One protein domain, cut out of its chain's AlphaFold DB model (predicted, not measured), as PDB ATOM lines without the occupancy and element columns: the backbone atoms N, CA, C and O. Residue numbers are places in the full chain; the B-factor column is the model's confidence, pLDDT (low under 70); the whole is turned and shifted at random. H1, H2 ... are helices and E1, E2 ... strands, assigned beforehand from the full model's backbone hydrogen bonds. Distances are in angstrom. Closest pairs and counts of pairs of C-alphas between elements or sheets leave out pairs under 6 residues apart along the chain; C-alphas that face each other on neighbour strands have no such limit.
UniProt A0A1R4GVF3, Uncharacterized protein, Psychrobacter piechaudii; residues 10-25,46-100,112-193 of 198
ATOM      1  N   THR A  10     272.659 182.136 377.428       81.75
ATOM      2  CA  THR A  10     272.343 180.733 377.703       81.75
ATOM      3  C   THR A  10     273.567 179.834 377.507       81.75
ATOM      4  O   THR A  10     273.852 179.003 378.364       81.75
ATOM      5  N   SER A  11     274.328 180.022 376.423       84.38
ATOM      6  CA  SER A  11     275.558 179.261 376.160       84.38
ATOM      7  C   SER A  11     276.615 179.463 377.253       84.38
ATOM      8  O   SER A  11     277.181 178.497 377.762       84.38
ATOM      9  N   TYR A  12     276.811 180.706 377.700       84.94
ATOM     10  CA  TYR A  12     277.740 181.009 378.790       84.94
ATOM     11  C   TYR A  12     277.298 180.394 380.126       84.94
ATOM     12  O   TYR A  12     278.100 179.750 380.797       84.94
ATOM     13  N   LEU A  13     276.014 180.504 380.496       88.19
ATOM     14  CA  LEU A  13     275.489 179.853 381.706       88.19
ATOM     15  C   LEU A  13     275.643 178.330 381.657       88.19
ATOM     16  O   LEU A  13     275.953 177.723 382.680       88.19
ATOM     17  N   ASN A  14     275.484 177.719 380.481       89.75
ATOM     18  CA  ASN A  14     275.742 176.292 380.302       89.75
ATOM     19  C   ASN A  14     277.219 175.951 380.535       89.75
ATOM     20  O   ASN A  14     277.502 174.959 381.201       89.75
ATOM     21  N   ALA A  15     278.154 176.769 380.042       89.50
ATOM     22  CA  ALA A  15     279.583 176.575 380.291       89.50
ATOM     23  C   ALA A  15     279.924 176.697 381.788       89.50
ATOM     24  O   ALA A  15     280.642 175.857 382.331       89.50
ATOM     25  N   MET A  16     279.351 177.686 382.482       90.69
ATOM     26  CA  MET A  16     279.511 177.841 383.933       90.69
ATOM     27  C   MET A  16     278.927 176.659 384.705       90.69
ATOM     28  O   MET A  16     279.583 176.130 385.599       90.69
ATOM     29  N   ALA A  17     277.711 176.229 384.361       92.31
ATOM     30  CA  ALA A  17     277.062 175.088 384.994       92.31
ATOM     31  C   ALA A  17     277.874 173.804 384.779       92.31
ATOM     32  O   ALA A  17     278.117 173.078 385.738       92.31
ATOM     33  N   ALA A  18     278.355 173.559 383.556       91.81
ATOM     34  CA  ALA A  18     279.209 172.417 383.246       91.81
ATOM     35  C   ALA A  18     280.497 172.426 384.083       91.81
ATOM     36  O   ALA A  18     280.872 171.398 384.643       91.81
ATOM     37  N   HIS A  19     281.133 173.592 384.236       93.12
ATOM     38  CA  HIS A  19     282.324 173.730 385.075       93.12
ATOM     39  C   HIS A  19     282.026 173.507 386.564       93.12
ATOM     40  O   HIS A  19     282.751 172.775 387.233       93.12
ATOM     41  N   ILE A  20     280.933 174.069 387.092       93.62
ATOM     42  CA  ILE A  20     280.500 173.818 388.477       93.62
ATOM     43  C   ILE A  20     280.278 172.316 388.691       93.62
ATOM     44  O   ILE A  20     280.762 171.764 389.674       93.62
ATOM     45  N   LEU A  21     279.603 171.633 387.762       92.44
ATOM     46  CA  LEU A  21     279.371 170.188 387.840       92.44
ATOM     47  C   LEU A  21     280.663 169.376 387.770       92.44
ATOM     48  O   LEU A  21     280.793 168.386 388.483       92.44
ATOM     49  N   GLN A  22     281.635 169.804 386.965       92.06
ATOM     50  CA  GLN A  22     282.954 169.182 386.936       92.06
ATOM     51  C   GLN A  22     283.642 169.279 388.305       92.06
ATOM     52  O   GLN A  22     284.172 168.278 388.788       92.06
ATOM     53  N   VAL A  23     283.594 170.448 388.950       91.19
ATOM     54  CA  VAL A  23     284.143 170.641 390.303       91.19
ATOM     55  C   VAL A  23     283.392 169.780 391.321       91.19
ATOM     56  O   VAL A  23     284.017 169.083 392.114       91.19
ATOM     57  N   VAL A  24     282.056 169.751 391.272       90.81
ATOM     58  CA  VAL A  24     281.238 168.871 392.125       90.81
ATOM     59  C   VAL A  24     281.658 167.413 391.955       90.81
ATOM     60  O   VAL A  24     281.903 166.729 392.947       90.81
ATOM     61  N   HIS A  25     281.804 166.947 390.712       89.44
ATOM     62  CA  HIS A  25     282.224 165.581 390.422       89.44
ATOM     63  C   HIS A  25     283.592 165.271 391.042       89.44
ATOM     64  O   HIS A  25     283.725 164.261 391.733       89.44
ATOM     65  N   CYS A  46     275.980 169.798 399.526       93.56
ATOM     66  CA  CYS A  46     275.309 171.088 399.673       93.56
ATOM     67  C   CYS A  46     276.080 172.182 398.927       93.56
ATOM     68  O   CYS A  46     277.264 172.394 399.196       93.56
ATOM     69  N   ILE A  47     275.391 172.904 398.042       95.50
ATOM     70  CA  ILE A  47     275.936 174.007 397.248       95.50
ATOM     71  C   ILE A  47     275.277 175.319 397.669       95.50
ATOM     72  O   ILE A  47     274.056 175.387 397.795       95.50
ATOM     73  N   LEU A  48     276.079 176.369 397.839       96.69
ATOM     74  CA  LEU A  48     275.595 177.741 397.971       96.69
ATOM     75  C   LEU A  48     275.906 178.528 396.698       96.69
ATOM     76  O   LEU A  48     277.072 178.658 396.344       96.69
ATOM     77  N   LEU A  49     274.902 179.093 396.033       96.19
ATOM     78  CA  LEU A  49     275.080 179.981 394.882       96.19
ATOM     79  C   LEU A  49     274.874 181.443 395.290       96.19
ATOM     80  O   LEU A  49     273.826 181.807 395.819       96.19
ATOM     81  N   VAL A  50     275.861 182.290 395.010       95.62
ATOM     82  CA  VAL A  50     275.813 183.733 395.255       95.62
ATOM     83  C   VAL A  50     275.962 184.466 393.924       95.62
ATOM     84  O   VAL A  50     277.035 184.469 393.320       95.62
ATOM     85  N   SER A  51     274.878 185.071 393.444       92.38
ATOM     86  CA  SER A  51     274.826 185.843 392.195       92.38
ATOM     87  C   SER A  51     273.528 186.647 392.116       92.38
ATOM     88  O   SER A  51     272.766 186.699 393.075       92.38
ATOM     89  N   ASP A  52     273.239 187.268 390.977       89.44
ATOM     90  CA  ASP A  52     271.937 187.883 390.739       89.44
ATOM     91  C   ASP A  52     270.833 186.819 390.641       89.44
ATOM     92  O   ASP A  52     271.051 185.702 390.166       89.44
ATOM     93  N   HIS A  53     269.616 187.193 391.043       88.56
ATOM     94  CA  HIS A  53     268.462 186.289 391.124       88.56
ATOM     95  C   HIS A  53     268.236 185.475 389.840       88.56
ATOM     96  O   HIS A  53     268.057 184.263 389.898       88.56
ATOM     97  N   GLN A  54     268.294 186.120 388.670       87.06
ATOM     98  CA  GLN A  54     268.071 185.450 387.384       87.06
ATOM     99  C   GLN A  54     269.141 184.397 387.070       87.06
ATOM    100  O   GLN A  54     268.823 183.321 386.567       87.06
ATOM    101  N   ILE A  55     270.407 184.692 387.376       88.69
ATOM    102  CA  ILE A  55     271.524 183.766 387.152       88.69
ATOM    103  C   ILE A  55     271.410 182.585 388.109       88.69
ATOM    104  O   ILE A  55     271.533 181.439 387.681       88.69
ATOM    105  N   ASN A  56     271.111 182.860 389.379       92.06
ATOM    106  CA  ASN A  56     270.893 181.834 390.389       92.06
ATOM    107  C   ASN A  56     269.766 180.873 389.997       92.06
ATOM    108  O   ASN A  56     269.968 179.664 390.061       92.06
ATOM    109  N   GLU A  57     268.607 181.376 389.563       91.50
ATOM    110  CA  GLU A  57     267.485 180.527 389.140       91.50
ATOM    111  C   GLU A  57     267.859 179.615 387.965       91.50
ATOM    112  O   GLU A  57     267.581 178.415 387.999       91.50
ATOM    113  N   LEU A  58     268.518 180.164 386.940       90.62
ATOM    114  CA  LEU A  58     268.926 179.403 385.759       90.62
ATOM    115  C   LEU A  58     269.995 178.358 386.095       90.62
ATOM    116  O   LEU A  58     269.871 177.205 385.683       90.62
ATOM    117  N   LEU A  59     271.009 178.721 386.883       91.62
ATOM    118  CA  LEU A  59     272.029 177.773 387.335       91.62
ATOM    119  C   LEU A  59     271.422 176.677 388.212       91.62
ATOM    120  O   LEU A  59     271.727 175.511 387.995       91.62
ATOM    121  N   CYS A  60     270.520 177.008 389.142       93.06
ATOM    122  CA  CYS A  60     269.819 176.001 389.946       93.06
ATOM    123  C   CYS A  60     269.091 174.986 389.054       93.06
ATOM    124  O   CYS A  60     269.217 173.782 389.266       93.06
ATOM    125  N   GLN A  61     268.365 175.455 388.032       91.69
ATOM    126  CA  GLN A  61     267.659 174.575 387.095       91.69
ATOM    127  C   GLN A  61     268.617 173.663 386.319       91.69
ATOM    128  O   GLN A  61     268.341 172.473 386.180       91.69
ATOM    129  N   LEU A  62     269.744 174.196 385.835       91.50
ATOM    130  CA  LEU A  62     270.751 173.420 385.104       91.50
ATOM    131  C   LEU A  62     271.438 172.376 385.996       91.50
ATOM    132  O   LEU A  62     271.582 171.226 385.590       91.50
ATOM    133  N   LEU A  63     271.814 172.751 387.221       91.94
ATOM    134  CA  LEU A  63     272.506 171.864 388.157       91.94
ATOM    135  C   LEU A  63     271.603 170.726 388.648       91.94
ATOM    136  O   LEU A  63     272.025 169.572 388.647       91.94
ATOM    137  N   ILE A  64     270.350 171.025 389.010       91.75
ATOM    138  CA  ILE A  64     269.382 170.009 389.464       91.75
ATOM    139  C   ILE A  64     269.024 169.043 388.331       91.75
ATOM    140  O   ILE A  64     268.809 167.856 388.580       91.75
ATOM    141  N   LYS A  65     268.965 169.533 387.085       90.50
ATOM    142  CA  LYS A  65     268.678 168.696 385.915       90.50
ATOM    143  C   LYS A  65     269.721 167.591 385.728       90.50
ATOM    144  O   LYS A  65     269.337 166.462 385.438       90.50
ATOM    145  N   GLU A  66     271.003 167.910 385.885       87.06
ATOM    146  CA  GLU A  66     272.097 166.943 385.716       87.06
ATOM    147  C   GLU A  66     272.353 166.123 386.995       87.06
ATOM    148  O   GLU A  66     272.654 164.934 386.923       87.06
ATOM    149  N   HIS A  67     272.184 166.727 388.177       85.44
ATOM    150  CA  HIS A  67     272.411 166.081 389.471       85.44
ATOM    151  C   HIS A  67     271.251 166.349 390.455       85.44
ATOM    152  O   HIS A  67     271.318 167.272 391.273       85.44
ATOM    153  N   PRO A  68     270.199 165.507 390.462       84.75
ATOM    154  CA  PRO A  68     268.973 165.757 391.233       84.75
ATOM    155  C   PRO A  68     269.131 165.626 392.756       84.75
ATOM    156  O   PRO A  68     268.255 166.056 393.500       84.75
ATOM    157  N   ASN A  69     270.232 165.039 393.231       86.94
ATOM    158  CA  ASN A  69     270.498 164.846 394.661       86.94
ATOM    159  C   ASN A  69     271.219 166.040 395.317       86.94
ATOM    160  O   ASN A  69     271.546 165.971 396.501       86.94
ATOM    161  N   LEU A  70     271.509 167.107 394.564       89.00
ATOM    162  CA  LEU A  70     272.155 168.306 395.095       89.00
ATOM    163  C   LEU A  70     271.181 169.120 395.946       89.00
ATOM    164  O   LEU A  70     270.053 169.394 395.538       89.00
ATOM    165  N   VAL A  71     271.651 169.571 397.108       93.25
ATOM    166  CA  VAL A  71     270.939 170.564 397.918       93.25
ATOM    167  C   VAL A  71     271.524 171.926 397.579       93.25
ATOM    168  O   VAL A  71     272.677 172.191 397.908       93.25
ATOM    169  N   ILE A  72     270.753 172.772 396.896       94.38
ATOM    170  CA  ILE A  72     271.219 174.078 396.420       94.38
ATOM    171  C   ILE A  72     270.469 175.182 397.157       94.38
ATOM    172  O   ILE A  72     269.250 175.285 397.036       94.38
ATOM    173  N   ASP A  73     271.211 176.025 397.866       94.75
ATOM    174  CA  ASP A  73     270.714 177.292 398.396       94.75
ATOM    175  C   ASP A  73     271.238 178.426 397.508       94.75
ATOM    176  O   ASP A  73     272.391 178.400 397.076       94.75
ATOM    177  N   SER A  74     270.407 179.423 397.203       94.56
ATOM    178  CA  SER A  74     270.805 180.561 396.371       94.56
ATOM    179  C   SER A  74     270.483 181.890 397.042       94.56
ATOM    180  O   SER A  74     269.449 182.040 397.691       94.56
ATOM    181  N   LEU A  75     271.404 182.846 396.927       94.69
ATOM    182  CA  LEU A  75     271.321 184.162 397.557       94.69
ATOM    183  C   LEU A  75     271.847 185.242 396.616       94.69
ATOM    184  O   LEU A  75     272.769 185.017 395.828       94.69
ATOM    185  N   THR A  76     271.285 186.440 396.728       93.38
ATOM    186  CA  THR A  76     271.850 187.629 396.085       93.38
ATOM    187  C   THR A  76     273.112 188.110 396.793       93.38
ATOM    188  O   THR A  76     273.353 187.775 397.955       93.38
ATOM    189  N   LEU A  77     273.920 188.938 396.118       91.06
ATOM    190  CA  LEU A  77     275.135 189.512 396.712       91.06
ATOM    191  C   LEU A  77     274.818 190.252 398.024       91.06
ATOM    192  O   LEU A  77     275.495 190.054 399.028       91.06
ATOM    193  N   THR A  78     273.747 191.050 398.029       91.00
ATOM    194  CA  THR A  78     273.310 191.826 399.198       91.00
ATOM    195  C   THR A  78     272.749 190.957 400.320       91.00
ATOM    196  O   THR A  78     272.989 191.236 401.494       91.00
ATOM    197  N   GLU A  79     272.004 189.900 399.984       93.00
ATOM    198  CA  GLU A  79     271.477 188.969 400.988       93.00
ATOM    199  C   GLU A  79     272.612 188.193 401.644       93.00
ATOM    200  O   GLU A  79     272.655 188.095 402.870       93.00
ATOM    201  N   PHE A  80     273.564 187.704 400.846       94.25
ATOM    202  CA  PHE A  80     274.721 186.988 401.362       94.25
ATOM    203  C   PHE A  80     275.575 187.881 402.268       94.25
ATOM    204  O   PHE A  80     275.950 187.450 403.357       94.25
ATOM    205  N   GLU A  81     275.827 189.141 401.890       91.19
ATOM    206  CA  GLU A  81     276.562 190.103 402.725       91.19
ATOM    207  C   GLU A  81     275.934 190.315 404.112       91.19
ATOM    208  O   GLU A  81     276.668 190.444 405.092       91.19
ATOM    209  N   ALA A  82     274.605 190.299 404.220       92.00
ATOM    210  CA  ALA A  82     273.893 190.472 405.488       92.00
ATOM    211  C   ALA A  82     273.639 189.156 406.252       92.00
ATOM    212  O   ALA A  82     273.279 189.178 407.431       92.00
ATOM    213  N   MET A  83     273.807 188.007 405.599       92.31
ATOM    214  CA  MET A  83     273.437 186.700 406.138       92.31
ATOM    215  C   MET A  83     274.316 186.297 407.336       92.31
ATOM    216  O   MET A  83     275.538 186.293 407.201       92.31
ATOM    217  N   PRO A  84     273.767 185.888 408.496       93.50
ATOM    218  CA  PRO A  84     274.570 185.281 409.557       93.50
ATOM    219  C   PRO A  84     275.044 183.877 409.157       93.50
ATOM    220  O   PRO A  84     274.390 183.184 408.379       93.50
ATOM    221  N   PHE A  85     276.173 183.432 409.713       92.75
ATOM    222  CA  PHE A  85     276.635 182.058 409.510       92.75
ATOM    223  C   PHE A  85     275.581 181.058 410.009       92.75
ATOM    224  O   PHE A  85     275.109 181.174 411.142       92.75
ATOM    225  N   ASN A  86     275.206 180.099 409.159       90.06
ATOM    226  CA  ASN A  86     274.147 179.130 409.447       90.06
ATOM    227  C   ASN A  86     274.615 177.671 409.359       90.06
ATOM    228  O   ASN A  86     274.201 176.854 410.176       90.06
ATOM    229  N   LYS A  87     275.449 177.338 408.371       91.19
ATOM    230  CA  LYS A  87     276.014 176.007 408.138       91.19
ATOM    231  C   LYS A  87     277.220 176.100 407.205       91.19
ATOM    232  O   LYS A  87     277.378 177.090 406.491       91.19
ATOM    233  N   HIS A  88     278.019 175.036 407.186       90.81
ATOM    234  CA  HIS A  88     279.028 174.826 406.155       90.81
ATOM    235  C   HIS A  88     278.407 174.121 404.947       90.81
ATOM    236  O   HIS A  88     277.677 173.140 405.087       90.81
ATOM    237  N   TYR A  89     278.693 174.654 403.770       94.25
ATOM    238  CA  TYR A  89     278.402 174.063 402.477       94.25
ATOM    239  C   TYR A  89     279.645 173.334 401.976       94.25
ATOM    240  O   TYR A  89     280.771 173.781 402.203       94.25
ATOM    241  N   THR A  90     279.447 172.240 401.250       93.25
ATOM    242  CA  THR A  90     280.554 171.518 400.615       93.25
ATOM    243  C   THR A  90     281.200 172.387 399.537       93.25
ATOM    244  O   THR A  90     282.421 172.459 399.437       93.25
ATOM    245  N   LEU A  91     280.377 173.113 398.774       95.00
ATOM    246  CA  LEU A  91     280.823 174.047 397.745       95.00
ATOM    247  C   LEU A  91     280.052 175.363 397.853       95.00
ATOM    248  O   LEU A  91     278.823 175.373 397.842       95.00
ATOM    249  N   GLY A  92     280.753 176.487 397.913       96.19
ATOM    250  CA  GLY A  92     280.147 177.800 397.731       96.19
ATOM    251  C   GLY A  92     280.645 178.442 396.443       96.19
ATOM    252  O   GLY A  92     281.845 178.500 396.184       96.19
ATOM    253  N   CYS A  93     279.709 178.920 395.636       96.56
ATOM    254  CA  CYS A  93     279.954 179.496 394.329       96.56
ATOM    255  C   CYS A  93     279.585 180.978 394.324       96.56
ATOM    256  O   CYS A  93     278.442 181.334 394.601       96.56
ATOM    257  N   LEU A  94     280.518 181.835 393.928       95.31
ATOM    258  CA  LEU A  94     280.242 183.223 393.574       95.31
ATOM    259  C   LEU A  94     280.276 183.355 392.059       95.31
ATOM    260  O   LEU A  94     281.313 183.127 391.440       95.31
ATOM    261  N   VAL A  95     279.166 183.755 391.457       92.25
ATOM    262  CA  VAL A  95     279.099 183.993 390.016       92.25
ATOM    263  C   VAL A  95     278.957 185.483 389.778       92.25
ATOM    264  O   VAL A  95     277.967 186.091 390.186       92.25
ATOM    265  N   GLN A  96     279.948 186.081 389.119       88.44
ATOM    266  CA  GLN A  96     279.872 187.477 388.719       88.44
ATOM    267  C   GLN A  96     278.726 187.659 387.709       88.44
ATOM    268  O   GLN A  96     278.739 187.004 386.662       88.44
ATOM    269  N   PRO A  97     277.752 188.550 387.973       81.19
ATOM    270  CA  PRO A  97     276.691 188.816 387.019       81.19
ATOM    271  C   PRO A  97     277.231 189.378 385.708       81.19
ATOM    272  O   PRO A  97     278.128 190.228 385.704       81.19
ATOM    273  N   PHE A  98     276.663 188.927 384.594       74.25
ATOM    274  CA  PHE A  98     277.051 189.363 383.261       74.25
ATOM    275  C   PHE A  98     275.803 189.664 382.422       74.25
ATOM    276  O   PHE A  98     274.832 188.909 382.414       74.25
ATOM    277  N   TYR A  99     275.836 190.783 381.701       66.38
ATOM    278  CA  TYR A  99     274.759 191.222 380.818       66.38
ATOM    279  C   TYR A  99     275.380 191.546 379.457       66.38
ATOM    280  O   TYR A  99     276.056 192.561 379.315       66.38
ATOM    281  N   LEU A 100     275.205 190.665 378.464       54.06
ATOM    282  CA  LEU A 100     275.863 190.798 377.153       54.06
ATOM    283  C   LEU A 100     275.307 191.951 376.293       54.06
ATOM    284  O   LEU A 100     275.979 192.400 375.371       54.06
ATOM    285  N   LYS A 112     276.447 198.036 389.819       62.59
ATOM    286  CA  LYS A 112     277.697 197.309 389.639       62.59
ATOM    287  C   LYS A 112     278.344 197.214 391.020       62.59
ATOM    288  O   LYS A 112     278.822 198.218 391.548       62.59
ATOM    289  N   ALA A 113     278.281 196.032 391.627       69.81
ATOM    290  CA  ALA A 113     278.898 195.774 392.919       69.81
ATOM    291  C   ALA A 113     280.385 196.154 392.881       69.81
ATOM    292  O   ALA A 113     281.075 195.942 391.878       69.81
ATOM    293  N   SER A 114     280.866 196.756 393.968       82.00
ATOM    294  CA  SER A 114     282.251 197.212 394.058       82.00
ATOM    295  C   SER A 114     283.215 196.026 394.170       82.00
ATOM    296  O   SER A 114     282.852 194.968 394.680       82.00
ATOM    297  N   VAL A 115     284.479 196.207 393.777       85.19
ATOM    298  CA  VAL A 115     285.537 195.198 393.998       85.19
ATOM    299  C   VAL A 115     285.639 194.810 395.483       85.19
ATOM    300  O   VAL A 115     285.846 193.644 395.814       85.19
ATOM    301  N   ALA A 116     285.422 195.765 396.394       88.12
ATOM    302  CA  ALA A 116     285.425 195.521 397.835       88.12
ATOM    303  C   ALA A 116     284.296 194.575 398.284       88.12
ATOM    304  O   ALA A 116     284.521 193.727 399.149       88.12
ATOM    305  N   THR A 117     283.114 194.676 397.667       90.50
ATOM    306  CA  THR A 117     281.979 193.762 397.881       90.50
ATOM    307  C   THR A 117     282.374 192.338 397.492       90.50
ATOM    308  O   THR A 117     282.302 191.434 398.320       90.50
ATOM    309  N   TYR A 118     282.900 192.131 396.279       91.94
ATOM    310  CA  TYR A 118     283.337 190.801 395.833       91.94
ATOM    311  C   TYR A 118     284.423 190.204 396.732       91.94
ATOM    312  O   TYR A 118     284.353 189.025 397.065       91.94
ATOM    313  N   ASN A 119     285.391 191.010 397.178       93.19
ATOM    314  CA  ASN A 119     286.413 190.554 398.121       93.19
ATOM    315  C   ASN A 119     285.811 190.152 399.470       93.19
ATOM    316  O   ASN A 119     286.177 189.118 400.022       93.19
ATOM    317  N   THR A 120     284.867 190.937 399.992       94.38
ATOM    318  CA  THR A 120     284.179 190.628 401.253       94.38
ATOM    319  C   THR A 120     283.406 189.319 401.137       94.38
ATOM    320  O   THR A 120     283.536 188.448 401.995       94.38
ATOM    321  N   ILE A 121     282.660 189.141 400.046       94.88
ATOM    322  CA  ILE A 121     281.935 187.903 399.751       94.88
ATOM    323  C   ILE A 121     282.911 186.725 399.640       94.88
ATOM    324  O   ILE A 121     282.707 185.716 400.308       94.88
ATOM    325  N   ALA A 122     283.999 186.865 398.878       94.81
ATOM    326  CA  ALA A 122     285.009 185.823 398.704       94.81
ATOM    327  C   ALA A 122     285.674 185.413 400.029       94.81
ATOM    328  O   ALA A 122     285.900 184.224 400.250       94.81
ATOM    329  N   ILE A 123     285.964 186.365 400.923       94.88
ATOM    330  CA  ILE A 123     286.498 186.087 402.267       94.88
ATOM    331  C   ILE A 123     285.475 185.311 403.089       94.88
ATOM    332  O   ILE A 123     285.800 184.275 403.658       94.88
ATOM    333  N   ARG A 124     284.226 185.785 403.144       96.00
ATOM    334  CA  ARG A 124     283.186 185.145 403.958       96.00
ATOM    335  C   ARG A 124     282.852 183.749 403.457       96.00
ATOM    336  O   ARG A 124     282.665 182.845 404.266       96.00
ATOM    337  N   LEU A 125     282.801 183.566 402.143       95.12
ATOM    338  CA  LEU A 125     282.528 182.271 401.541       95.12
ATOM    339  C   LEU A 125     283.650 181.275 401.868       95.12
ATOM    340  O   LEU A 125     283.357 180.171 402.308       95.12
ATOM    341  N   ARG A 126     284.913 181.711 401.774       93.25
ATOM    342  CA  ARG A 126     286.107 180.924 402.119       93.25
ATOM    343  C   ARG A 126     286.219 180.575 403.606       93.25
ATOM    344  O   ARG A 126     286.542 179.446 403.946       93.25
ATOM    345  N   ASP A 127     286.026 181.561 404.481       92.75
ATOM    346  CA  ASP A 127     286.359 181.434 405.906       92.75
ATOM    347  C   ASP A 127     285.196 180.909 406.747       92.75
ATOM    348  O   ASP A 127     285.422 180.331 407.809       92.75
ATOM    349  N   LEU A 128     283.956 181.152 406.312       93.69
ATOM    350  CA  LEU A 128     282.764 180.836 407.095       93.69
ATOM    351  C   LEU A 128     281.880 179.809 406.406       93.69
ATOM    352  O   LEU A 128     281.500 178.839 407.042       93.69
ATOM    353  N   PHE A 129     281.508 180.009 405.143       94.25
ATOM    354  CA  PHE A 129     280.375 179.269 404.580       94.25
ATOM    355  C   PHE A 129     280.745 178.007 403.813       94.25
ATOM    356  O   PHE A 129     279.884 177.145 403.711       94.25
ATOM    357  N   ALA A 130     281.957 177.856 403.282       93.69
ATOM    358  CA  ALA A 130     282.255 176.747 402.385       93.69
ATOM    359  C   ALA A 130     283.561 176.018 402.709       93.69
ATOM    360  O   ALA A 130     284.570 176.639 403.032       93.69
ATOM    361  N   GLU A 131     283.542 174.692 402.576       92.31
ATOM    362  CA  GLU A 131     284.755 173.864 402.578       92.31
ATOM    363  C   GLU A 131     285.585 174.119 401.311       92.31
ATOM    364  O   GLU A 131     286.814 174.209 401.364       92.31
ATOM    365  N   GLN A 132     284.889 174.278 400.181       93.38
ATOM    366  CA  GLN A 132     285.440 174.650 398.881       93.38
ATOM    367  C   GLN A 132     284.780 175.924 398.374       93.38
ATOM    368  O   GLN A 132     283.554 176.030 398.343       93.38
ATOM    369  N   SER A 133     285.583 176.875 397.920       95.31
ATOM    370  CA  SER A 133     285.097 178.119 397.336       95.31
ATOM    371  C   SER A 133     285.453 178.196 395.858       95.31
ATOM    372  O   SER A 133     286.614 178.021 395.485       95.31
ATOM    373  N   LEU A 134     284.459 178.497 395.027       96.56
ATOM    374  CA  LEU A 134     284.582 178.656 393.583       96.56
ATOM    375  C   LEU A 134     284.041 180.029 393.175       96.56
ATOM    376  O   LEU A 134     282.865 180.318 393.358       96.56
ATOM    377  N   LEU A 135     284.870 180.884 392.586       95.31
ATOM    378  CA  LEU A 135     284.438 182.182 392.066       95.31
ATOM    379  C   LEU A 135     284.600 182.186 390.549       95.31
ATOM    380  O   LEU A 135     285.684 181.915 390.040       95.31
ATOM    381  N   LEU A 136     283.535 182.513 389.826       93.31
ATOM    382  CA  LEU A 136     283.534 182.604 388.371       93.31
ATOM    383  C   LEU A 136     283.424 184.070 387.956       93.31
ATOM    384  O   LEU A 136     282.412 184.726 388.213       93.31
ATOM    385  N   THR A 137     284.476 184.576 387.318       89.94
ATOM    386  CA  THR A 137     284.577 185.961 386.833       89.94
ATOM    387  C   THR A 137     284.929 185.978 385.356       89.94
ATOM    388  O   THR A 137     285.735 185.163 384.926       89.94
ATOM    389  N   TYR A 138     284.397 186.909 384.572       83.25
ATOM    390  CA  TYR A 138     284.698 186.970 383.137       83.25
ATOM    391  C   TYR A 138     286.038 187.675 382.841       83.25
ATOM    392  O   TYR A 138     286.444 188.604 383.539       83.25
ATOM    393  N   THR A 139     286.682 187.287 381.742       70.12
ATOM    394  CA  THR A 139     287.931 187.861 381.207       70.12
ATOM    395  C   THR A 139     287.566 188.619 379.921       70.12
ATOM    396  O   THR A 139     286.713 188.121 379.190       70.12
ATOM    397  N   PRO A 140     288.075 189.837 379.617       50.84
ATOM    398  CA  PRO A 140     289.344 190.446 380.033       50.84
ATOM    399  C   PRO A 140     289.219 191.746 380.860       50.84
ATOM    400  O   PRO A 140     290.191 192.487 380.986       50.84
ATOM    401  N   LEU A 141     288.035 192.055 381.411       52.47
ATOM    402  CA  LEU A 141     287.739 193.351 382.054       52.47
ATOM    403  C   LEU A 141     287.537 193.288 383.582       52.47
ATOM    404  O   LEU A 141     287.162 194.300 384.178       52.47
ATOM    405  N   SER A 142     287.697 192.130 384.228       61.81
ATOM    406  CA  SER A 142     287.528 192.047 385.680       61.81
ATOM    407  C   SER A 142     288.773 192.591 386.391       61.81
ATOM    408  O   SER A 142     289.822 191.957 386.387       61.81
ATOM    409  N   GLU A 143     288.646 193.720 387.092       73.00
ATOM    410  CA  GLU A 143     289.625 194.163 388.110       73.00
ATOM    411  C   GLU A 143     289.696 193.198 389.314       73.00
ATOM    412  O   GLU A 143     290.494 193.379 390.233       73.00
ATOM    413  N   LEU A 144     288.832 192.181 389.328       85.00
ATOM    414  CA  LEU A 144     288.751 191.177 390.372       85.00
ATOM    415  C   LEU A 144     289.974 190.265 390.313       85.00
ATOM    416  O   LEU A 144     290.200 189.547 389.341       85.00
ATOM    417  N   ASN A 145     290.751 190.295 391.388       89.50
ATOM    418  CA  ASN A 145     291.891 189.423 391.589       89.50
ATOM    419  C   ASN A 145     291.855 188.898 393.024       89.50
ATOM    420  O   ASN A 145     291.996 189.663 393.980       89.50
ATOM    421  N   PHE A 146     291.693 187.583 393.160       92.25
ATOM    422  CA  PHE A 146     291.554 186.923 394.455       92.25
ATOM    423  C   PHE A 146     292.824 186.174 394.894       92.25
ATOM    424  O   PHE A 146     292.808 185.496 395.921       92.25
ATOM    425  N   THR A 147     293.948 186.335 394.180       91.44
ATOM    426  CA  THR A 147     295.239 185.714 394.549       91.44
ATOM    427  C   THR A 147     295.693 186.114 395.953       91.44
ATOM    428  O   THR A 147     296.117 185.267 396.734       91.44
ATOM    429  N   CYS A 148     295.523 187.387 396.329       90.19
ATOM    430  CA  CYS A 148     295.833 187.885 397.676       90.19
ATOM    431  C   CYS A 148     294.964 187.242 398.770       90.19
ATOM    432  O   CYS A 148     295.337 187.256 399.941       90.19
ATOM    433  N   LEU A 149     293.811 186.677 398.399       90.88
ATOM    434  CA  LEU A 149     292.926 185.922 399.285       90.88
ATOM    435  C   LEU A 149     293.219 184.410 399.240       90.88
ATOM    436  O   LEU A 149     292.451 183.622 399.784       90.88
ATOM    437  N   GLY A 150     294.314 183.988 398.606       90.75
ATOM    438  CA  GLY A 150     294.730 182.588 398.529       90.75
ATOM    439  C   GLY A 150     293.995 181.754 397.482       90.75
ATOM    440  O   GLY A 150     294.190 180.543 397.457       90.75
ATOM    441  N   TYR A 151     293.172 182.363 396.624       93.75
ATOM    442  CA  TYR A 151     292.543 181.644 395.518       93.75
ATOM    443  C   TYR A 151     293.541 181.387 394.390       93.75
ATOM    444  O   TYR A 151     294.348 182.255 394.043       93.75
ATOM    445  N   ILE A 152     293.428 180.216 393.771       92.62
ATOM    446  CA  ILE A 152     294.186 179.825 392.585       92.62
ATOM    447  C   ILE A 152     293.326 180.105 391.352       92.62
ATOM    448  O   ILE A 152     292.160 179.715 391.296       92.62
ATOM    449  N   ALA A 153     293.890 180.812 390.375       92.50
ATOM    450  CA  ALA A 153     293.208 181.128 389.127       92.50
ATOM    451  C   ALA A 153     293.332 179.976 388.123       92.50
ATOM    452  O   ALA A 153     294.442 179.572 387.776       92.50
ATOM    453  N   HIS A 154     292.199 179.521 387.599       91.06
ATOM    454  CA  HIS A 154     292.107 178.595 386.476       91.06
ATOM    455  C   HIS A 154     291.365 179.282 385.322       91.06
ATOM    456  O   HIS A 154     290.135 179.364 385.360       91.06
ATOM    457  N   PRO A 155     292.081 179.829 384.325       89.38
ATOM    458  CA  PRO A 155     291.462 180.348 383.111       89.38
ATOM    459  C   PRO A 155     290.730 179.228 382.367       89.38
ATOM    460  O   PRO A 155     291.255 178.122 382.240       89.38
ATOM    461  N   ILE A 156     289.524 179.519 381.895       87.12
ATOM    462  CA  ILE A 156     288.687 178.612 381.115       87.12
ATOM    463  C   ILE A 156     288.449 179.280 379.771       87.12
ATOM    464  O   ILE A 156     287.756 180.295 379.679       87.12
ATOM    465  N   GLU A 157     289.075 178.694 378.756       81.88
ATOM    466  CA  GLU A 157     288.906 179.083 377.364       81.88
ATOM    467  C   GLU A 157     287.589 178.501 376.857       81.88
ATOM    468  O   GLU A 157     287.345 177.290 376.947       81.88
ATOM    469  N   THR A 158     286.719 179.368 376.353       79.94
ATOM    470  CA  THR A 158     285.448 178.961 375.756       79.94
ATOM    471  C   THR A 158     285.484 179.119 374.237       79.94
ATOM    472  O   THR A 158     286.401 179.704 373.672       79.94
ATOM    473  N   SER A 159     284.501 178.547 373.539       76.31
ATOM    474  CA  SER A 159     284.368 178.740 372.087       76.31
ATOM    475  C   SER A 159     284.186 180.227 371.749       76.31
ATOM    476  O   SER A 159     283.616 180.950 372.557       76.31
ATOM    477  N   ASP A 160     284.580 180.654 370.544       68.06
ATOM    478  CA  ASP A 160     284.545 182.050 370.061       68.06
ATOM    479  C   ASP A 160     283.209 182.802 370.277       68.06
ATOM    480  O   ASP A 160     283.162 184.032 370.260       68.06
ATOM    481  N   GLU A 161     282.097 182.086 370.464       69.88
ATOM    482  CA  GLU A 161     280.770 182.664 370.718       69.88
ATOM    483  C   GLU A 161     280.521 183.056 372.188       69.88
ATOM    484  O   GLU A 161     279.545 183.754 372.489       69.88
ATOM    485  N   VAL A 162     281.381 182.604 373.101       72.44
ATOM    486  CA  VAL A 162     281.245 182.683 374.556       72.44
ATOM    487  C   VAL A 162     282.490 183.387 375.117       72.44
ATOM    488  O   VAL A 162     283.601 183.062 374.704       72.44
ATOM    489  N   PRO A 163     282.353 184.382 376.013       75.88
ATOM    490  CA  PRO A 163     283.518 185.054 376.579       75.88
ATOM    491  C   PRO A 163     284.274 184.132 377.539       75.88
ATOM    492  O   PRO A 163     283.655 183.456 378.359       75.88
ATOM    493  N   ASP A 164     285.604 184.185 377.496       86.06
ATOM    494  CA  ASP A 164     286.448 183.466 378.448       86.06
ATOM    495  C   ASP A 164     286.166 183.910 379.885       86.06
ATOM    496  O   ASP A 164     285.805 185.059 380.173       86.06
ATOM    497  N   PHE A 165     286.393 183.006 380.829       88.88
ATOM    498  CA  PHE A 165     286.231 183.299 382.245       88.88
ATOM    499  C   PHE A 165     287.323 182.648 383.080       88.88
ATOM    500  O   PHE A 165     288.015 181.733 382.651       88.88
ATOM    501  N   VAL A 166     287.519 183.164 384.283       91.75
ATOM    502  CA  VAL A 166     288.469 182.645 385.259       91.75
ATOM    503  C   VAL A 166     287.677 181.997 386.380       91.75
ATOM    504  O   VAL A 166     286.801 182.614 386.990       91.75
ATOM    505  N   SER A 167     288.022 180.745 386.651       93.88
ATOM    506  CA  SER A 167     287.604 179.998 387.826       93.88
ATOM    507  C   SER A 167     288.636 180.183 388.932       93.88
ATOM    508  O   SER A 167     289.700 179.568 388.909       93.88
ATOM    509  N   TRP A 168     288.309 180.979 389.937       95.19
ATOM    510  CA  TRP A 168     289.096 181.118 391.156       95.19
ATOM    511  C   TRP A 168     288.686 180.040 392.148       95.19
ATOM    512  O   TRP A 168     287.529 180.000 392.558       95.19
ATOM    513  N   GLN A 169     289.616 179.183 392.547       94.75
ATOM    514  CA  GLN A 169     289.328 178.067 393.445       94.75
ATOM    515  C   GLN A 169     290.110 178.200 394.746       94.75
ATOM    516  O   GLN A 169     291.273 178.607 394.750       94.75
ATOM    517  N   PHE A 170     289.466 177.850 395.852       93.62
ATOM    518  CA  PHE A 170     290.106 177.698 397.147       93.62
ATOM    519  C   PHE A 170     289.588 176.436 397.829       93.62
ATOM    520  O   PHE A 170     288.378 176.251 397.952       93.62
ATOM    521  N   ASN A 171     290.521 175.625 398.324       89.44
ATOM    522  CA  ASN A 171     290.253 174.404 399.067       89.44
ATOM    523  C   ASN A 171     290.787 174.533 400.498       89.44
ATOM    524  O   ASN A 171     291.992 174.712 400.699       89.44
ATOM    525  N   LEU A 172     289.906 174.406 401.496       80.31
ATOM    526  CA  LEU A 172     290.291 174.465 402.908       80.31
ATOM    527  C   LEU A 172     291.292 173.363 403.304       80.31
ATOM    528  O   LEU A 172     292.166 173.596 404.140       80.31
ATOM    529  N   TYR A 173     291.186 172.178 402.701       74.81
ATOM    530  CA  TYR A 173     292.002 171.002 403.008       74.81
ATOM    531  C   TYR A 173     293.380 171.027 402.333       74.81
ATOM    532  O   TYR A 173     294.346 170.537 402.919       74.81
ATOM    533  N   ASP A 174     293.515 171.673 401.172       67.94
ATOM    534  CA  ASP A 174     294.816 171.824 400.496       67.94
ATOM    535  C   ASP A 174     295.647 172.985 401.063       67.94
ATOM    536  O   ASP A 174     296.853 173.079 400.829       67.94
ATOM    537  N   TYR A 175     295.020 173.867 401.846       58.59
ATOM    538  CA  TYR A 175     295.636 175.099 402.332       58.59
ATOM    539  C   TYR A 175     296.807 174.872 403.306       58.59
ATOM    540  O   TYR A 175     297.697 175.717 403.427       58.59
ATOM    541  N   LYS A 176     296.846 173.731 404.006       58.16
ATOM    542  CA  LYS A 176     297.962 173.366 404.888       58.16
ATOM    543  C   LYS A 176     298.328 171.903 404.705       58.16
ATOM    544  O   LYS A 176     297.919 171.052 405.492       58.16
ATOM    545  N   GLN A 177     299.180 171.627 403.723       57.38
ATOM    546  CA  GLN A 177     299.955 170.389 403.734       57.38
ATOM    547  C   GLN A 177     300.697 170.317 405.069       57.38
ATOM    548  O   GLN A 177     301.495 171.204 405.388       57.38
ATOM    549  N   ARG A 178     300.367 169.316 405.897       58.56
ATOM    550  CA  ARG A 178     301.028 169.112 407.188       58.56
ATOM    551  C   ARG A 178     302.505 168.868 406.878       58.56
ATOM    552  O   ARG A 178     302.802 167.860 406.244       58.56
ATOM    553  N   PRO A 179     303.425 169.760 407.272       64.88
ATOM    554  CA  PRO A 179     304.820 169.542 406.949       64.88
ATOM    555  C   PRO A 179     305.309 168.257 407.615       64.88
ATOM    556  O   PRO A 179     304.958 167.992 408.767       64.88
ATOM    557  N   ASP A 180     306.165 167.498 406.935       64.38
ATOM    558  CA  ASP A 180     306.667 166.220 407.454       64.38
ATOM    559  C   ASP A 180     307.364 166.354 408.817       64.38
ATOM    560  O   ASP A 180     307.343 165.428 409.620       64.38
ATOM    561  N   TRP A 181     307.916 167.527 409.147       63.03
ATOM    562  CA  TRP A 181     308.546 167.796 410.446       63.03
ATOM    563  C   TRP A 181     307.568 167.847 411.634       63.03
ATOM    564  O   TRP A 181     308.002 167.816 412.783       63.03
ATOM    565  N   LEU A 182     306.258 167.910 411.373       58.88
ATOM    566  CA  LEU A 182     305.187 167.787 412.370       58.88
ATOM    567  C   LEU A 182     304.748 166.323 412.574       58.88
ATOM    568  O   LEU A 182     303.929 166.034 413.445       58.88
ATOM    569  N   ASN A 183     305.289 165.387 411.788       64.06
ATOM    570  CA  ASN A 183     305.120 163.955 411.985       64.06
ATOM    571  C   ASN A 183     306.178 163.448 412.980       64.06
ATOM    572  O   ASN A 183     307.378 163.642 412.779       64.06
ATOM    573  N   ALA A 184     305.744 162.747 414.032       66.12
ATOM    574  CA  ALA A 184     306.626 162.202 415.069       66.12
ATOM    575  C   ALA A 184     307.748 161.301 414.508       66.12
ATOM    576  O   ALA A 184     308.808 161.187 415.120       66.12
ATOM    577  N   LYS A 185     307.553 160.714 413.317       64.31
ATOM    578  CA  LYS A 185     308.557 159.912 412.602       64.31
ATOM    579  C   LYS A 185     309.807 160.702 412.185       64.31
ATOM    580  O   LYS A 185     310.881 160.112 412.115       64.31
ATOM    581  N   TYR A 186     309.675 161.999 411.900       64.81
ATOM    582  CA  TYR A 186     310.765 162.860 411.409       64.81
ATOM    583  C   TYR A 186     311.213 163.904 412.432       64.81
ATOM    584  O   TYR A 186     312.016 164.786 412.120       64.81
ATOM    585  N   TRP A 187     310.708 163.819 413.663       65.88
ATOM    586  CA  TRP A 187     311.190 164.663 414.741       65.88
ATOM    587  C   TRP A 187     312.624 164.275 415.097       65.88
ATOM    588  O   TRP A 187     312.998 163.108 415.003       65.88
ATOM    589  N   ALA A 188     313.433 165.240 415.536       61.16
ATOM    590  CA  ALA A 188     314.868 165.053 415.761       61.16
ATOM    591  C   ALA A 188     315.226 164.001 416.841       61.16
ATOM    592  O   ALA A 188     316.409 163.786 417.101       61.16
ATOM    593  N   ASN A 189     314.237 163.366 417.488       64.38
ATOM    594  CA  ASN A 189     314.433 162.288 418.454       64.38
ATOM    595  C   ASN A 189     313.146 161.438 418.661       64.38
ATOM    596  O   ASN A 189     312.440 161.620 419.660       64.38
ATOM    597  N   PRO A 190     312.791 160.539 417.722       66.06
ATOM    598  CA  PRO A 190     311.513 159.815 417.737       66.06
ATOM    599  C   PRO A 190     311.334 158.944 418.991       66.06
ATOM    600  O   PRO A 190     310.234 158.845 419.533       66.06
ATOM    601  N   GLU A 191     312.422 158.359 419.509       71.12
ATOM    602  CA  GLU A 191     312.407 157.505 420.705       71.12
ATOM    603  C   GLU A 191     312.128 158.233 422.033       71.12
ATOM    604  O   GLU A 191     311.988 157.577 423.072       71.12
ATOM    605  N   ASN A 192     312.066 159.568 422.035       69.00
ATOM    606  CA  ASN A 192     311.827 160.378 423.233       69.00
ATOM    607  C   ASN A 192     310.442 161.047 423.267       69.00
ATOM    608  O   ASN A 192     310.117 161.672 424.277       69.00
ATOM    609  N   PHE A 193     309.614 160.875 422.228       66.75
ATOM    610  CA  PHE A 193     308.311 161.544 422.081       66.75
ATOM    611  C   PHE A 193     307.349 161.323 423.265       66.75
ATOM    612  O   PHE A 193     306.611 162.233 423.626       66.75
TER     613      PHE A 193
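Overview. This is residues 10 to 25, 46 to 100 and 112 to 193 of the 198 residues of an uncharacterized protein of Psychrobacter piechaudii (UniProt A0A1R4GVF3). A twisted sheet of six strands makes the core, with H1 and H2 over one face and H3 and H4 over the other; after E6 a long tail runs out, and its residues 176 to 183 and 186 to 191 stick out from the body. The printed part has 153 residues, with four named helices and six named strands in the order H1 E1 H2 E2 H3 E3 H4 E4 E5 E6. The mixed sheet runs E2 E1 E3 E4 E6 E5; the class is mixed, helices and strands. The whole is only just loose, close to compact, with a radius of gyration of the C-alphas of 18.0 A, and spans 65 by 33 by 32 A.

Along the chain. Find C-alpha 10 at (272.343, 180.733, 377.703); from there H1 runs 22.1 A to residue 25. After the cut come E1, residues 46 to 50, H2, residues 53 to 66 and 20.4 A long, E2, residues 71 to 75, H3, residues 77 to 82, and E3, residues 89 to 95. Past the second cut, H4 takes residues 115 to 129, 19.8 A, and E4 residues 130 to 138, 21.9 A. E5 is residues 152 to 156; E6, residues 165 to 171, runs 19.4 A to C-alpha 171 at (290.253, 174.404, 399.067).

Arrangement. Start in the sheet, where E3 and E4 are parallel, with N 92 and O 132 2.9 A apart. E1 is parallel to E3, N 93 to O 48 at 2.7 A, and to the edge strand E2, N 47 to O 71 at 2.8 A. E6 is antiparallel to E4, N 135 to O 168 at 2.8 A. E5, the other edge strand, forms a hairpin with E6, N 154 to O 167 at 2.8 A. E1, H2 and E2 form a strand-helix-strand unit, two parallel neighbour strands with a helix between, and its crossover is right-handed. E2, H3 and E3 form a split one, with E1 between the strands, also right-handed. The helices make three layers with the sheet: H1 touches H2 at a steep tilt of 55 degrees, C-alphas 17 and 59 closest at 6.2 A, and on the opposite face H4 touches H3 with residues 120 to 121 alone, C-alphas 81 and 121 closest at 6.5 A. In H1, H2, H3 and H4 every O i to N i+4 pair is within hydrogen-bond range.

Size, cuts and confidence. Look for C-alphas 100 and 192, the two farthest apart, at 65.9 A. Residues 26 to 45 and 101 to 111 are not printed; the gaps are 12.8 A and 14.2 A. The link from E4 to E5 is long. The mean pLDDT of the printed part is 85.1; 28 residues are under 70, among them 174 to 190.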